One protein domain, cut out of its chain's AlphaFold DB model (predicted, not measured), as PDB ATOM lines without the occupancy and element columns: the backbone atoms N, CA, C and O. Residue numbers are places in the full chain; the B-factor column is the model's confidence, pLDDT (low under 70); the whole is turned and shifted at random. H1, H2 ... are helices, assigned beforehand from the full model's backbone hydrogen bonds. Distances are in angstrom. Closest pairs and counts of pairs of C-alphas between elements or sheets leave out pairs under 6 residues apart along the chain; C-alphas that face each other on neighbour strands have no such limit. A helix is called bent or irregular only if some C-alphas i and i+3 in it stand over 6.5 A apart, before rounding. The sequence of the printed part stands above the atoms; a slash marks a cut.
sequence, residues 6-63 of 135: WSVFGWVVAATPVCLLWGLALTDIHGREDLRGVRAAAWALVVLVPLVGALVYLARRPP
ATOM      1  N   TRP A   6      -3.717 -22.502  -7.859       93.50
ATOM      2  CA  TRP A   6      -3.182 -23.839  -8.039       93.50
ATOM      3  C   TRP A   6      -4.074 -24.922  -7.438       93.50
ATOM      4  O   TRP A   6      -4.348 -25.917  -8.108       93.50
ATOM      5  N   SER A   7      -4.655 -24.673  -6.263       84.38
ATOM      6  CA  SER A   7      -5.737 -25.510  -5.736       84.38
ATOM      7  C   SER A   7      -6.956 -25.549  -6.648       84.38
ATOM      8  O   SER A   7      -7.502 -26.627  -6.868       84.38
ATOM      9  N   VAL A   8      -7.398 -24.409  -7.193       91.31
ATOM     10  CA  VAL A   8      -8.570 -24.380  -8.088       91.31
ATOM     11  C   VAL A   8      -8.290 -25.172  -9.363       91.31
ATOM     12  O   VAL A   8      -9.094 -26.020  -9.742       91.31
ATOM     13  N   PHE A   9      -7.139 -24.946  -9.995       92.06
ATOM     14  CA  PHE A   9      -6.731 -25.685 -11.187       92.06
ATOM     15  C   PHE A   9      -6.645 -27.191 -10.919       92.06
ATOM     16  O   PHE A   9      -7.217 -27.979 -11.670       92.06
ATOM     17  N   GLY A  10      -5.982 -27.590  -9.829       91.94
ATOM     18  CA  GLY A  10      -5.871 -28.994  -9.438       91.94
ATOM     19  C   GLY A  10      -7.240 -29.638  -9.225       91.94
ATOM     20  O   GLY A  10      -7.488 -30.734  -9.727       91.94
ATOM     21  N   TRP A  11      -8.163 -28.930  -8.565       93.38
ATOM     22  CA  TRP A  11      -9.541 -29.385  -8.388       93.38
ATOM     23  C   TRP A  11     -10.293 -29.530  -9.704       93.38
ATOM     24  O   TRP A  11     -10.967 -30.536  -9.892       93.38
ATOM     25  N   VAL A  12     -10.173 -28.571 -10.624       91.88
ATOM     26  CA  VAL A  12     -10.833 -28.643 -11.936       91.88
ATOM     27  C   VAL A  12     -10.307 -29.833 -12.731       91.88
ATOM     28  O   VAL A  12     -11.103 -30.628 -13.226       91.88
ATOM     29  N   VAL A  13      -8.987 -30.015 -12.810       92.94
ATOM     30  CA  VAL A  13      -8.379 -31.138 -13.539       92.94
ATOM     31  C   VAL A  13      -8.769 -32.480 -12.922       92.94
ATOM     32  O   VAL A  13      -9.095 -33.404 -13.660       92.94
ATOM     33  N   ALA A  14      -8.796 -32.590 -11.592       88.19
ATOM     34  CA  ALA A  14      -9.193 -33.818 -10.906       88.19
ATOM     35  C   ALA A  14     -10.701 -34.105 -11.017       88.19
ATOM     36  O   ALA A  14     -11.102 -35.255 -11.197       88.19
ATOM     37  N   ALA A  15     -11.547 -33.075 -10.933       87.69
ATOM     38  CA  ALA A  15     -12.997 -33.216 -11.020       87.69
ATOM     39  C   ALA A  15     -13.472 -33.481 -12.453       87.69
ATOM     40  O   ALA A  15     -14.451 -34.194 -12.638       87.69
ATOM     41  N   THR A  16     -12.778 -32.963 -13.470       90.88
ATOM     42  CA  THR A  16     -13.155 -33.113 -14.886       90.88
ATOM     43  C   THR A  16     -13.389 -34.568 -15.316       90.88
ATOM     44  O   THR A  16     -14.490 -34.854 -15.784       90.88
ATOM     45  N   PRO A  17     -12.445 -35.520 -15.153       87.25
ATOM     46  CA  PRO A  17     -12.668 -36.906 -15.566       87.25
ATOM     47  C   PRO A  17     -13.792 -37.574 -14.767       87.25
ATOM     48  O   PRO A  17     -14.532 -38.382 -15.322       87.25
ATOM     49  N   VAL A  18     -13.973 -37.208 -13.493       86.19
ATOM     50  CA  VAL A  18     -15.074 -37.715 -12.662       86.19
ATOM     51  C   VAL A  18     -16.413 -37.199 -13.187       86.19
ATOM     52  O   VAL A  18     -17.315 -37.990 -13.444       86.19
ATOM     53  N   CYS A  19     -16.541 -35.894 -13.422       86.12
ATOM     54  CA  CYS A  19     -17.745 -35.288 -13.984       86.12
ATOM     55  C   CYS A  19     -18.065 -35.833 -15.380       86.12
ATOM     56  O   CYS A  19     -19.231 -36.077 -15.673       86.12
ATOM     57  N   LEU A  20     -17.051 -36.066 -16.220       82.94
ATOM     58  CA  LEU A  20     -17.226 -36.684 -17.535       82.94
ATOM     59  C   LEU A  20     -17.730 -38.122 -17.419       82.94
ATOM     60  O   LEU A  20     -18.686 -38.471 -18.101       82.94
ATOM     61  N   LEU A  21     -17.139 -38.937 -16.540       83.12
ATOM     62  CA  LEU A  21     -17.582 -40.314 -16.308       83.12
ATOM     63  C   LEU A  21     -19.048 -40.352 -15.858       83.12
ATOM     64  O   LEU A  21     -19.843 -41.121 -16.390       83.12
ATOM     65  N   TRP A  22     -19.411 -39.493 -14.905       82.56
ATOM     66  CA  TRP A  22     -20.776 -39.389 -14.394       82.56
ATOM     67  C   TRP A  22     -21.754 -38.858 -15.442       82.56
ATOM     68  O   TRP A  22     -22.838 -39.414 -15.594       82.56
ATOM     69  N   GLY A  23     -21.371 -37.820 -16.186       82.69
ATOM     70  CA  GLY A  23     -22.171 -37.261 -17.272       82.69
ATOM     71  C   GLY A  23     -22.427 -38.286 -18.372       82.69
ATOM     72  O   GLY A  23     -23.579 -38.488 -18.746       82.69
ATOM     73  N   LEU A  24     -21.381 -38.994 -18.814       79.56
ATOM     74  CA  LEU A  24     -21.474 -40.060 -19.811       79.56
ATOM     75  C   LEU A  24     -22.354 -41.216 -19.325       79.56
ATOM     76  O   LEU A  24     -23.229 -41.654 -20.067       79.56
ATOM     77  N   ALA A  25     -22.175 -41.666 -18.080       77.69
ATOM     78  CA  ALA A  25     -22.998 -42.719 -17.486       77.69
ATOM     79  C   ALA A  25     -24.478 -42.311 -17.397       77.69
ATOM     80  O   ALA A  25     -25.360 -43.096 -17.736       77.69
ATOM     81  N   LEU A  26     -24.761 -41.067 -16.998       75.88
ATOM     82  CA  LEU A  26     -26.120 -40.532 -16.990       75.88
ATOM     83  C   LEU A  26     -26.698 -40.487 -18.407       75.88
ATOM     84  O   LEU A  26     -27.816 -40.951 -18.608       75.88
ATOM     85  N   THR A  27     -25.963 -39.979 -19.398       72.88
ATOM     86  CA  THR A  27     -26.446 -39.945 -20.790       72.88
ATOM     87  C   THR A  27     -26.641 -41.337 -21.393       72.88
ATOM     88  O   THR A  27     -27.622 -41.541 -22.102       72.88
ATOM     89  N   ASP A  28     -25.780 -42.310 -21.073       74.62
ATOM     90  CA  ASP A  28     -25.909 -43.703 -21.526       74.62
ATOM     91  C   ASP A  28     -27.163 -44.371 -20.942       74.62
ATOM     92  O   ASP A  28     -27.873 -45.074 -21.656       74.62
ATOM     93  N   ILE A  29     -27.509 -44.085 -19.681       71.69
ATOM     94  CA  ILE A  29     -28.754 -44.576 -19.067       71.69
ATOM     95  C   ILE A  29     -29.986 -43.948 -19.736       71.69
ATOM     96  O   ILE A  29     -30.962 -44.653 -19.986       71.69
ATOM     97  N   HIS A  30     -29.958 -42.644 -20.040       69.44
ATOM     98  CA  HIS A  30     -31.101 -41.958 -20.661       69.44
ATOM     99  C   HIS A  30     -31.311 -42.347 -22.133       69.44
ATOM    100  O   HIS A  30     -32.445 -42.317 -22.603       69.44
ATOM    101  N   GLY A  31     -30.248 -42.710 -22.857       67.81
ATOM    102  CA  GLY A  31     -30.323 -43.097 -24.270       67.81
ATOM    103  C   GLY A  31     -30.792 -44.534 -24.520       67.81
ATOM    104  O   GLY A  31     -31.085 -44.886 -25.660       67.81
ATOM    105  N   ARG A  32     -30.865 -45.376 -23.482       68.06
ATOM    106  CA  ARG A  32     -31.234 -46.791 -23.617       68.06
ATOM    107  C   ARG A  32     -32.719 -47.012 -23.376       68.06
ATOM    108  O   ARG A  32     -33.179 -47.210 -22.251       68.06
ATOM    109  N   GLU A  33     -33.474 -47.022 -24.465       65.75
ATOM    110  CA  GLU A  33     -34.927 -47.234 -24.480       65.75
ATOM    111  C   GLU A  33     -35.351 -48.632 -24.004       65.75
ATOM    112  O   GLU A  33     -36.494 -48.851 -23.592       65.75
ATOM    113  N   ASP A  34     -34.401 -49.560 -24.039       65.69
ATOM    114  CA  ASP A  34     -34.450 -50.938 -23.591       65.69
ATOM    115  C   ASP A  34     -34.289 -51.070 -22.066       65.69
ATOM    116  O   ASP A  34     -34.805 -52.019 -21.474       65.69
ATOM    117  N   LEU A  35     -33.648 -50.129 -21.369       61.16
ATOM    118  CA  LEU A  35     -33.500 -50.147 -19.908       61.16
ATOM    119  C   LEU A  35     -34.682 -49.444 -19.214       61.16
ATOM    120  O   LEU A  35     -34.515 -48.403 -18.597       61.16
ATOM    121  N   ARG A  36     -35.895 -50.007 -19.264       65.38
ATOM    122  CA  ARG A  36     -37.050 -49.464 -18.516       65.38
ATOM    123  C   ARG A  36     -37.290 -50.220 -17.202       65.38
ATOM    124  O   ARG A  36     -37.059 -51.424 -17.106       65.38
ATOM    125  N   GLY A  37     -37.747 -49.510 -16.169       69.88
ATOM    126  CA  GLY A  37     -38.129 -50.091 -14.875       69.88
ATOM    127  C   GLY A  37     -36.945 -50.462 -13.969       69.88
ATOM    128  O   GLY A  37     -36.019 -49.676 -13.775       69.88
ATOM    129  N   VAL A  38     -36.974 -51.668 -13.395       64.81
ATOM    130  CA  VAL A  38     -36.030 -52.133 -12.351       64.81
ATOM    131  C   VAL A  38     -34.566 -52.101 -12.810       64.81
ATOM    132  O   VAL A  38     -33.661 -51.878 -12.009       64.81
ATOM    133  N   ARG A  39     -34.312 -52.268 -14.111       69.38
ATOM    134  CA  ARG A  39     -32.953 -52.307 -14.669       69.38
ATOM    135  C   ARG A  39     -32.295 -50.925 -14.757       69.38
ATOM    136  O   ARG A  39     -31.100 -50.822 -14.503       69.38
ATOM    137  N   ALA A  40     -33.067 -49.871 -15.033       66.69
ATOM    138  CA  ALA A  40     -32.586 -48.492 -14.906       66.69
ATOM    139  C   ALA A  40     -32.289 -48.143 -13.444       66.69
ATOM    140  O   ALA A  40     -31.259 -47.543 -13.148       66.69
ATOM    141  N   ALA A  41     -33.149 -48.583 -12.518       69.44
ATOM    142  CA  ALA A  41     -32.927 -48.391 -11.088       69.44
ATOM    143  C   ALA A  41     -31.657 -49.109 -10.591       69.44
ATOM    144  O   ALA A  41     -30.910 -48.546  -9.794       69.44
ATOM    145  N   ALA A  42     -31.362 -50.313 -11.099       73.50
ATOM    146  CA  ALA A  42     -30.130 -51.037 -10.785       73.50
ATOM    147  C   ALA A  42     -28.874 -50.292 -11.270       73.50
ATOM    148  O   ALA A  42     -27.904 -50.173 -10.524       73.50
ATOM    149  N   TRP A  43     -28.901 -49.731 -12.482       71.00
ATOM    150  CA  TRP A  43     -27.788 -48.930 -13.000       71.00
ATOM    151  C   TRP A  43     -27.605 -47.607 -12.253       71.00
ATOM    152  O   TRP A  43     -26.479 -47.252 -11.908       71.00
ATOM    153  N   ALA A  44     -28.699 -46.919 -11.916       72.00
ATOM    154  CA  ALA A  44     -28.650 -45.741 -11.055       72.00
ATOM    155  C   ALA A  44     -28.038 -46.067  -9.681       72.00
ATOM    156  O   ALA A  44     -27.249 -45.285  -9.151       72.00
ATOM    157  N   LEU A  45     -28.341 -47.246  -9.124       72.12
ATOM    158  CA  LEU A  45     -27.760 -47.701  -7.864       72.12
ATOM    159  C   LEU A  45     -26.246 -47.915  -7.983       72.12
ATOM    160  O   LEU A  45     -25.519 -47.442  -7.117       72.12
ATOM    161  N   VAL A  46     -25.770 -48.566  -9.053       78.75
ATOM    162  CA  VAL A  46     -24.332 -48.777  -9.326       78.75
ATOM    163  C   VAL A  46     -23.583 -47.449  -9.396       78.75
ATOM    164  O   VAL A  46     -22.520 -47.303  -8.796       78.75
ATOM    165  N   VAL A  47     -24.174 -46.463 -10.069       75.88
ATOM    166  CA  VAL A  47     -23.637 -45.103 -10.148       75.88
ATOM    167  C   VAL A  47     -23.580 -44.450  -8.760       75.88
ATOM    168  O   VAL A  47     -22.594 -43.801  -8.437       75.88
ATOM    169  N   LEU A  48     -24.571 -44.677  -7.893       79.44
ATOM    170  CA  LEU A  48     -24.623 -44.121  -6.533       79.44
ATOM    171  C   LEU A  48     -23.727 -44.834  -5.504       79.44
ATOM    172  O   LEU A  48     -23.455 -44.254  -4.449       79.44
ATOM    173  N   VAL A  49     -23.236 -46.046  -5.782       83.88
ATOM    174  CA  VAL A  49     -22.380 -46.826  -4.859       83.88
ATOM    175  C   VAL A  49     -21.202 -46.025  -4.278       83.88
ATOM    176  O   VAL A  49     -21.006 -46.099  -3.064       83.88
ATOM    177  N   PRO A  50     -20.431 -45.231  -5.048       81.06
ATOM    178  CA  PRO A  50     -19.314 -44.458  -4.506       81.06
ATOM    179  C   PRO A  50     -19.772 -43.409  -3.485       81.06
ATOM    180  O   PRO A  50     -19.101 -43.197  -2.475       81.06
ATOM    181  N   LEU A  51     -20.935 -42.789  -3.717       81.69
ATOM    182  CA  LEU A  51     -21.528 -41.818  -2.796       81.69
ATOM    183  C   LEU A  51     -21.958 -42.495  -1.495       81.69
ATOM    184  O   LEU A  51     -21.612 -42.036  -0.407       81.69
ATOM    185  N   VAL A  52     -22.692 -43.605  -1.608       83.94
ATOM    186  CA  VAL A  52     -23.185 -44.359  -0.450       83.94
ATOM    187  C   VAL A  52     -22.016 -44.921   0.359       83.94
ATOM    188  O   VAL A  52     -22.004 -44.802   1.582       83.94
ATOM    189  N   GLY A  53     -20.993 -45.461  -0.306       82.81
ATOM    190  CA  GLY A  53     -19.777 -45.960   0.335       82.81
ATOM    191  C   GLY A  53     -19.031 -44.871   1.109       82.81
ATOM    192  O   GLY A  53     -18.648 -45.089   2.260       82.81
ATOM    193  N   ALA A  54     -18.889 -43.676   0.528       81.75
ATOM    194  CA  ALA A  54     -18.296 -42.533   1.214       81.75
ATOM    195  C   ALA A  54     -19.131 -42.090   2.428       81.75
ATOM    196  O   ALA A  54     -18.572 -41.829   3.494       81.75
ATOM    197  N   LEU A  55     -20.460 -42.058   2.301       85.94
ATOM    198  CA  LEU A  55     -21.362 -41.683   3.392       85.94
ATOM    199  C   LEU A  55     -21.281 -42.678   4.558       85.94
ATOM    200  O   LEU A  55     -21.152 -42.275   5.714       85.94
ATOM    201  N   VAL A  56     -21.291 -43.979   4.255       90.44
ATOM    202  CA  VAL A  56     -21.130 -45.054   5.245       90.44
ATOM    203  C   VAL A  56     -19.769 -44.963   5.921       90.44
ATOM    204  O   VAL A  56     -19.691 -45.081   7.144       90.44
ATOM    205  N   TYR A  57     -18.704 -44.723   5.152       83.81
ATOM    206  CA  TYR A  57     -17.372 -44.519   5.706       83.81
ATOM    207  C   TYR A  57     -17.366 -43.347   6.685       83.81
ATOM    208  O   TYR A  57     -16.923 -43.530   7.811       83.81
ATOM    209  N   LEU A  58     -17.901 -42.183   6.303       83.75
ATOM    210  CA  LEU A  58     -17.956 -41.000   7.166       83.75
ATOM    211  C   LEU A  58     -18.794 -41.226   8.428       83.75
ATOM    212  O   LEU A  58     -18.372 -40.814   9.504       83.75
ATOM    213  N   ALA A  59     -19.937 -41.906   8.317       87.75
ATOM    214  CA  ALA A  59     -20.806 -42.205   9.454       87.75
ATOM    215  C   ALA A  59     -20.167 -43.196  10.439       87.75
ATOM    216  O   ALA A  59     -20.324 -43.062  11.650       87.75
ATOM    217  N   ARG A  60     -19.429 -44.189   9.928       93.38
ATOM    218  CA  ARG A  60     -18.702 -45.169  10.752       93.38
ATOM    219  C   ARG A  60     -17.316 -44.696  11.161       93.38
ATOM    220  O   ARG A  60     -16.644 -45.386  11.928       93.38
ATOM    221  N   ARG A  61     -16.862 -43.559  10.635       85.19
ATOM    222  CA  ARG A  61     -15.516 -43.058  10.864       85.19
ATOM    223  C   ARG A  61     -15.377 -42.712  12.345       85.19
ATOM    224  O   ARG A  61     -16.046 -41.784  12.800       85.19
ATOM    225  N   PRO A  62     -14.498 -43.395  13.097       81.19
ATOM    226  CA  PRO A  62     -14.263 -43.032  14.481       81.19
ATOM    227  C   PRO A  62     -13.774 -41.576  14.550       81.19
ATOM    228  O   PRO A  62     -13.009 -41.140  13.671       81.19
ATOM    229  N   PRO A  63     -14.221 -40.799  15.552       73.75
ATOM    230  CA  PRO A  63     -13.787 -39.425  15.717       73.75
ATOM    231  C   PRO A  63     -12.261 -39.391  15.789       73.75
ATOM    232  O   PRO A  63     -11.623 -40.189  16.476       73.75
TER     233      PRO A  63
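This is residues 6 to 63 of the 135 residues of the protein "PLDc_N domain-containing protein" of Kocuria turfanensis (UniProt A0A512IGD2). Two bent helices form a flat, open helical hairpin: H1b and H2a run side by side in opposite ways next to the link, and the far arms H1a and H2b stick out free, H2b turning steeply away from H2a. The middle between the far arms is empty. The printed part has 58 residues with two named helices, H1 then H2, and no named strand; the class is all helix. It is only just loose, close to extended, with a radius of gyration of the C-alphas of 15.3 A and spans of 42 by 32 by 8 A.

H1, residues 6 to 31, was assigned as one helix by its hydrogen bonds but is bent, with C-alphas 14 and 17 standing 6.6 A apart. Its arm H1a, residues 6 to 14, begins at C-alpha 6 (-3.182, -23.839, -8.039) and is 12.0 A long; H1b, residues 17 to 31, is 20.6 A long. H2, residues 38 to 60, was likewise assigned as one helix but is bent, with C-alphas 47 and 50 standing 7.1 A apart. Its arm H2a, residues 38 to 47, is 14.4 A long; H2b, residues 50 to 60, is 15.3 A long and ends at C-alpha 60 (-18.702, -45.169, 10.752).

H1a and H1b stand at a shallow tilt of 34 degrees, only just short of steep. H1b and H2a touch and form a helical hairpin, at a shallow tilt of 5 degrees, opposite ways; their closest C-alphas, those of Ile 29 and Ala 40, are 6.9 A apart. H2a and H2b stand at a steep tilt of 63 degrees. H1a is apart from H2a and H2b, and H1b is apart from H2b. In H1a, H1b, H2a and H2b every O i to N i+4 pair is within hydrogen-bond range.

The C-alphas farthest apart, those of Glu 33 and Pro 63, are 46.1 A apart. Residues 6 to 20, which belong to H1, and residues 49 to 63, of which 49 to 60 belong to H2, stand free. The printed part has no cut, and the link from H1 to H2, 6 residues, is short. The mean pLDDT of the printed part is 79.8; residues 30 to 41 are under 70.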